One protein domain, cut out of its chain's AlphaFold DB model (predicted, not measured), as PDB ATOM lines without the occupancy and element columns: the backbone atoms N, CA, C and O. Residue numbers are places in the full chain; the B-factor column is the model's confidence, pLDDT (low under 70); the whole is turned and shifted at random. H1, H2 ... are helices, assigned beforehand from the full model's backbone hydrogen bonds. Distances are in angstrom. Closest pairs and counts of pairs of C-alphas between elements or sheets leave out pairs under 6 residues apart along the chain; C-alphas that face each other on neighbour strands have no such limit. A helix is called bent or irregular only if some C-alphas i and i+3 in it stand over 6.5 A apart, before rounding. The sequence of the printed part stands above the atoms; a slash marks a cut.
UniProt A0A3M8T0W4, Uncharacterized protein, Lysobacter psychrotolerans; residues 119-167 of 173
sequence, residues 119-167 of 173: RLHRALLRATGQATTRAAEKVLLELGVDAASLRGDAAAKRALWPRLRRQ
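Overview. This is residues 119 to 167 of the 173 residues of an uncharacterized protein of Lysobacter psychrotolerans (UniProt A0A3M8T0W4). Three short helices form a small compact body in which H1 joins the other two: H3 runs roughly side by side with it, and they meet near their last residues, while H2 crosses H1 steeply. H2 and H3 stay only just apart, and the long loop of residues 143 to 153 leads from one to the other. The printed part has 49 residues with three named helices, in the order H1, H2, H3, and no named strand; the class is all helix. The whole is compact, with a radius of gyration of the C-alphas of 9.6 A, and rounded, spanning 25 by 20 by 19 A.

Arrangement. H3, residues 154 to 166, is the longest helix. With residues 161 to 165 alone it touches H1, residues 119 to 128; the closest C-alphas are those of Thr 128 and Leu 164, 5.7 A apart. Both run the same way at a shallow tilt of 26 degrees. H1 also touches H2, residues 133 to 142, with the C-alphas of Leu 125 and Ala 136 closest at 5.8 A. These two run the same way at a steep tilt of 67 degrees, only just short of about perpendicular. H2 and H3 are only just apart, their closest C-alphas 8.3 A from each other. Each O i to N i+4 pair is within hydrogen-bond range in H1 and H2, against 7 of 9 in H3.

Along the chain. H3 measures 19.7 A from C-alpha 154 at (-62.406, 11.722, 86.617) to C-alpha 166 at (-45.029, 11.253, 77.448). It is irregular, but only just: C-alphas 159 and 162 are 6.6 A apart. H1, starting at C-alpha 119 at (-59.296, 24.410, 85.371), and H2 each measure 14.4 A.

Size, cuts and confidence. The C-alphas farthest apart, of Ala 131 and Ala 155, are 25.7 A from each other. The link from H1 to H2 is tight, with 4 residues; that from H2 to H3 is long, with 11. The printed part has no cut, its mean pLDDT is 80.8, and no printed residue is under 70.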
ATOM      1  N   ARG A 119     -60.234  25.226  84.586       77.50
ATOM      2  CA  ARG A 119     -59.296  24.410  85.371       77.50
ATOM      3  C   ARG A 119     -58.756  23.249  84.541       77.50
ATOM      4  O   ARG A 119     -57.545  23.027  84.559       77.50
ATOM      5  N   LEU A 120     -59.613  22.564  83.778       80.81
ATOM      6  CA  LEU A 120     -59.193  21.549  82.803       80.81
ATOM      7  C   LEU A 120     -58.242  22.164  81.768       80.81
ATOM      8  O   LEU A 120     -57.159  21.622  81.558       80.81
ATOM      9  N   HIS A 121     -58.571  23.332  81.210       81.00
ATOM     10  CA  HIS A 121     -57.711  23.988  80.223       81.00
ATOM     11  C   HIS A 121     -56.327  24.368  80.766       81.00
ATOM     12  O   HIS A 121     -55.309  24.052  80.147       81.00
ATOM     13  N   ARG A 122     -56.253  24.959  81.967       81.44
ATOM     14  CA  ARG A 122     -54.965  25.253  82.628       81.44
ATOM     15  C   ARG A 122     -54.163  23.982  82.943       81.44
ATOM     16  O   ARG A 122     -52.936  23.999  82.842       81.44
ATOM     17  N   ALA A 123     -54.829  22.882  83.298       81.31
ATOM     18  CA  ALA A 123     -54.174  21.596  83.535       81.31
ATOM     19  C   ALA A 123     -53.626  20.968  82.240       81.31
ATOM     20  O   ALA A 123     -52.498  20.474  82.240       81.31
ATOM     21  N   LEU A 124     -54.377  21.044  81.134       83.12
ATOM     22  CA  LEU A 124     -53.952  20.576  79.812       83.12
ATOM     23  C   LEU A 124     -52.704  21.323  79.328       83.12
ATOM     24  O   LEU A 124     -51.697  20.676  79.048       83.12
ATOM     25  N   LEU A 125     -52.726  22.662  79.336       84.12
ATOM     26  CA  LEU A 125     -51.577  23.514  78.981       84.12
ATOM     27  C   LEU A 125     -50.321  23.165  79.799       84.12
ATOM     28  O   LEU A 125     -49.220  23.050  79.260       84.12
ATOM     29  N   ARG A 126     -50.483  22.935  81.111       79.00
ATOM     30  CA  ARG A 126     -49.375  22.545  81.997       79.00
ATOM     31  C   ARG A 126     -48.831  21.143  81.695       79.00
ATOM     32  O   ARG A 126     -47.633  20.925  81.868       79.00
ATOM     33  N   ALA A 127     -49.683  20.204  81.281       78.19
ATOM     34  CA  ALA A 127     -49.301  18.815  81.021       78.19
ATOM     35  C   ALA A 127     -48.638  18.621  79.649       78.19
ATOM     36  O   ALA A 127     -47.598  17.969  79.575       78.19
ATOM     37  N   THR A 128     -49.208  19.203  78.589       77.88
ATOM     38  CA  THR A 128     -48.655  19.153  77.221       77.88
ATOM     39  C   THR A 128     -47.486  20.120  77.026       77.88
ATOM     40  O   THR A 128     -46.677  19.946  76.120       77.88
ATOM     41  N   GLY A 129     -47.391  21.150  77.871       78.06
ATOM     42  CA  GLY A 129     -46.407  22.222  77.754       78.06
ATOM     43  C   GLY A 129     -46.749  23.278  76.698       78.06
ATOM     44  O   GLY A 129     -45.929  24.166  76.467       78.06
ATOM     45  N   GLN A 130     -47.930  23.206  76.082       79.75
ATOM     46  CA  GLN A 130     -48.346  24.102  75.002       79.75
ATOM     47  C   GLN A 130     -48.601  25.537  75.481       79.75
ATOM     48  O   GLN A 130     -49.006  25.770  76.621       79.75
ATOM     49  N   ALA A 131     -48.368  26.505  74.590       76.81
ATOM     50  CA  ALA A 131     -48.533  27.932  74.879       76.81
ATOM     51  C   ALA A 131     -49.980  28.434  74.716       76.81
ATOM     52  O   ALA A 131     -50.341  29.450  75.304       76.81
ATOM     53  N   THR A 132     -50.817  27.745  73.930       82.50
ATOM     54  CA  THR A 132     -52.189  28.179  73.617       82.50
ATOM     55  C   THR A 132     -53.204  27.048  73.766       82.50
ATOM     56  O   THR A 132     -52.895  25.878  73.538       82.50
ATOM     57  N   THR A 133     -54.438  27.415  74.125       79.25
ATOM     58  CA  THR A 133     -55.598  26.515  74.258       79.25
ATOM     59  C   THR A 133     -55.751  25.598  73.043       79.25
ATOM     60  O   THR A 133     -55.641  24.383  73.187       79.25
ATOM     61  N   ARG A 134     -55.843  26.168  71.831       80.94
ATOM     62  CA  ARG A 134     -55.986  25.396  70.585       80.94
ATOM     63  C   ARG A 134     -54.838  24.415  70.327       80.94
ATOM     64  O   ARG A 134     -55.072  23.356  69.758       80.94
ATOM     65  N   ALA A 135     -53.608  24.732  70.739       79.31
ATOM     66  CA  ALA A 135     -52.485  23.804  70.600       79.31
ATOM     67  C   ALA A 135     -52.586  22.623  71.584       79.31
ATOM     68  O   ALA A 135     -52.239  21.501  71.227       79.31
ATOM     69  N   ALA A 136     -53.111  22.838  72.796       79.38
ATOM     70  CA  ALA A 136     -53.411  21.749  73.726       79.38
ATOM     71  C   ALA A 136     -54.618  20.902  73.271       79.38
ATOM     72  O   ALA A 136     -54.572  19.681  73.391       79.38
ATOM     73  N   GLU A 137     -55.657  21.523  72.702       82.06
ATOM     74  CA  GLU A 137     -56.813  20.827  72.115       82.06
ATOM     75  C   GLU A 137     -56.413  19.993  70.884       82.06
ATOM     76  O   GLU A 137     -56.842  18.848  70.762       82.06
ATOM     77  N   LYS A 138     -55.514  20.496  70.024       83.19
ATOM     78  CA  LYS A 138     -54.957  19.729  68.893       83.19
ATOM     79  C   LYS A 138     -54.279  18.434  69.354       83.19
ATOM     80  O   LYS A 138     -54.537  17.388  68.771       83.19
ATOM     81  N   VAL A 139     -53.502  18.480  70.440       80.44
ATOM     82  CA  VAL A 139     -52.865  17.286  71.034       80.44
ATOM     83  C   VAL A 139     -53.897  16.294  71.600       80.44
ATOM     84  O   VAL A 139     -53.634  15.094  71.626       80.44
ATOM     85  N   LEU A 140     -55.081  16.746  72.028       82.12
ATOM     86  CA  LEU A 140     -56.169  15.839  72.422       82.12
ATOM     87  C   LEU A 140     -56.822  15.163  71.210       82.12
ATOM     88  O   LEU A 140     -57.025  13.949  71.236       82.12
ATOM     89  N   LEU A 141     -57.069  15.915  70.134       84.31
ATOM     90  CA  LEU A 141     -57.598  15.380  68.874       84.31
ATOM     91  C   LEU A 141     -56.630  14.370  68.232       84.31
ATOM     92  O   LEU A 141     -57.058  13.303  67.802       84.31
ATOM     93  N   GLU A 142     -55.322  14.646  68.255       85.06
ATOM     94  CA  GLU A 142     -54.259  13.715  67.827       85.06
ATOM     95  C   GLU A 142     -54.190  12.432  68.676       85.06
ATOM     96  O   GLU A 142     -53.704  11.405  68.209       85.06
ATOM     97  N   LEU A 143     -54.695  12.470  69.913       81.44
ATOM     98  CA  LEU A 143     -54.835  11.308  70.796       81.44
ATOM     99  C   LEU A 143     -56.228  10.652  70.721       81.44
ATOM    100  O   LEU A 143     -56.473   9.690  71.454       81.44
ATOM    101  N   GLY A 144     -57.131  11.153  69.869       84.50
ATOM    102  CA  GLY A 144     -58.499  10.651  69.717       84.50
ATOM    103  C   GLY A 144     -59.417  10.929  70.915       84.50
ATOM    104  O   GLY A 144     -60.363  10.177  71.138       84.50
ATOM    105  N   VAL A 145     -59.133  11.962  71.716       83.50
ATOM    106  CA  VAL A 145     -59.887  12.298  72.936       83.50
ATOM    107  C   VAL A 145     -60.561  13.657  72.779       83.50
ATOM    108  O   VAL A 145     -59.898  14.658  72.534       83.50
ATOM    109  N   ASP A 146     -61.877  13.714  72.973       81.69
ATOM    110  CA  ASP A 146     -62.623  14.972  72.938       81.69
ATOM    111  C   ASP A 146     -62.592  15.712  74.296       81.69
ATOM    112  O   ASP A 146     -62.735  15.113  75.367       81.69
ATOM    113  N   ALA A 147     -62.460  17.039  74.249       75.31
ATOM    114  CA  ALA A 147     -62.391  17.915  75.416       75.31
ATOM    115  C   ALA A 147     -63.743  18.133  76.129       75.31
ATOM    116  O   ALA A 147     -63.746  18.584  77.281       75.31
ATOM    117  N   ALA A 148     -64.885  17.826  75.500       79.12
ATOM    118  CA  ALA A 148     -66.182  17.793  76.181       79.12
ATOM    119  C   ALA A 148     -66.419  16.456  76.909       79.12
ATOM    120  O   ALA A 148     -66.879  16.483  78.048       79.12
ATOM    121  N   SER A 149     -65.992  15.319  76.346       80.12
ATOM    122  CA  SER A 149     -66.038  13.996  76.997       80.12
ATOM    123  C   SER A 149     -65.239  13.947  78.310       80.12
ATOM    124  O   SER A 149     -65.606  13.262  79.260       80.12
ATOM    125  N   LEU A 150     -64.182  14.762  78.407       80.00
ATOM    126  CA  LEU A 150     -63.397  14.960  79.628       80.00
ATOM    127  C   LEU A 150     -64.088  15.852  80.678       80.00
ATOM    128  O   LEU A 150     -63.514  16.077  81.744       80.00
ATOM    129  N   ARG A 151     -65.277  16.414  80.438       74.50
ATOM    130  CA  ARG A 151     -66.018  17.185  81.455       74.50
ATOM    131  C   ARG A 151     -66.797  16.201  82.339       74.50
ATOM    132  O   ARG A 151     -67.496  15.329  81.849       74.50
ATOM    133  N   GLY A 152     -66.647  16.311  83.660       77.00
ATOM    134  CA  GLY A 152     -67.217  15.361  84.627       77.00
ATOM    135  C   GLY A 152     -66.363  14.107  84.874       77.00
ATOM    136  O   GLY A 152     -66.049  13.826  86.030       77.00
ATOM    137  N   ASP A 153     -65.921  13.393  83.833       81.69
ATOM    138  CA  ASP A 153     -65.212  12.113  84.010       81.69
ATOM    139  C   ASP A 153     -63.811  12.276  84.653       81.69
ATOM    140  O   ASP A 153     -62.867  12.835  84.084       81.69
ATOM    141  N   ALA A 154     -63.664  11.754  85.875       77.62
ATOM    142  CA  ALA A 154     -62.406  11.722  86.617       77.62
ATOM    143  C   ALA A 154     -61.515  10.507  86.285       77.62
ATOM    144  O   ALA A 154     -60.308  10.556  86.543       77.62
ATOM    145  N   ALA A 155     -62.068   9.422  85.741       79.31
ATOM    146  CA  ALA A 155     -61.333   8.244  85.284       79.31
ATOM    147  C   ALA A 155     -60.663   8.504  83.925       79.31
ATOM    148  O   ALA A 155     -59.449   8.311  83.817       79.31
ATOM    149  N   ALA A 156     -61.386   9.055  82.942       82.12
ATOM    150  CA  ALA A 156     -60.810   9.448  81.650       82.12
ATOM    151  C   ALA A 156     -59.653  10.450  81.823       82.12
ATOM    152  O   ALA A 156     -58.560  10.233  81.293       82.12
ATOM    153  N   LYS A 157     -59.823  11.483  82.670       82.44
ATOM    154  CA  LYS A 157     -58.728  12.404  83.044       82.44
ATOM    155  C   LYS A 157     -57.510  11.660  83.610       82.44
ATOM    156  O   LYS A 157     -56.381  11.942  83.211       82.44
ATOM    157  N   ARG A 158     -57.711  10.702  84.526       80.56
ATOM    158  CA  ARG A 158     -56.618   9.913  85.134       80.56
ATOM    159  C   ARG A 158     -55.894   9.026  84.117       80.56
ATOM    160  O   ARG A 158     -54.669   8.966  84.173       80.56
ATOM    161  N   ALA A 159     -56.610   8.396  83.186       87.25
ATOM    162  CA  ALA A 159     -56.024   7.586  82.113       87.25
ATOM    163  C   ALA A 159     -55.249   8.429  81.076       87.25
ATOM    164  O   ALA A 159     -54.264   7.966  80.494       87.25
ATOM    165  N   LEU A 160     -55.664   9.682  80.876       85.56
ATOM    166  CA  LEU A 160     -55.061  10.627  79.939       85.56
ATOM    167  C   LEU A 160     -53.730  11.224  80.436       85.56
ATOM    168  O   LEU A 160     -52.782  11.327  79.654       85.56
ATOM    169  N   TRP A 161     -53.609  11.595  81.719       83.75
ATOM    170  CA  TRP A 161     -52.407  12.289  82.225       83.75
ATOM    171  C   TRP A 161     -51.068  11.551  81.989       83.75
ATOM    172  O   TRP A 161     -50.096  12.224  81.636       83.75
ATOM    173  N   PRO A 162     -50.956  10.210  82.125       84.69
ATOM    174  CA  PRO A 162     -49.740   9.481  81.761       84.69
ATOM    175  C   PRO A 162     -49.372   9.605  80.277       84.69
ATOM    176  O   PRO A 162     -48.188   9.698  79.961       84.69
ATOM    177  N   ARG A 163     -50.365   9.647  79.376       83.56
ATOM    178  CA  ARG A 163     -50.152   9.801  77.926       83.56
ATOM    179  C   ARG A 163     -49.658  11.211  77.597       83.56
ATOM    180  O   ARG A 163     -48.622  11.352  76.955       83.56
ATOM    181  N   LEU A 164     -50.316  12.246  78.130       83.38
ATOM    182  CA  LEU A 164     -49.910  13.645  77.916       83.38
ATOM    183  C   LEU A 164     -48.496  13.939  78.437       83.38
ATOM    184  O   LEU A 164     -47.748  14.658  77.783       83.38
ATOM    185  N   ARG A 165     -48.090  13.346  79.571       77.50
ATOM    186  CA  ARG A 165     -46.723  13.514  80.100       77.50
ATOM    187  C   ARG A 165     -45.636  12.872  79.231       77.50
ATOM    188  O   ARG A 165     -44.509  13.350  79.281       77.50
ATOM    189  N   ARG A 166     -45.954  11.834  78.444       81.44
ATOM    190  CA  ARG A 166     -45.029  11.253  77.448       81.44
ATOM    191  C   ARG A 166     -44.891  12.141  76.208       81.44
ATOM    192  O   ARG A 166     -43.803  12.226  75.662       81.44
ATOM    193  N   GLN A 167     -45.957  12.847  75.822       74.38
ATOM    194  CA  GLN A 167     -45.974  13.791  74.692       74.38
ATOM    195  C   GLN A 167     -45.402  15.184  75.026       74.38
ATOM    196  O   GLN A 167     -45.569  16.123  74.250       74.38
TER     197      GLN A 167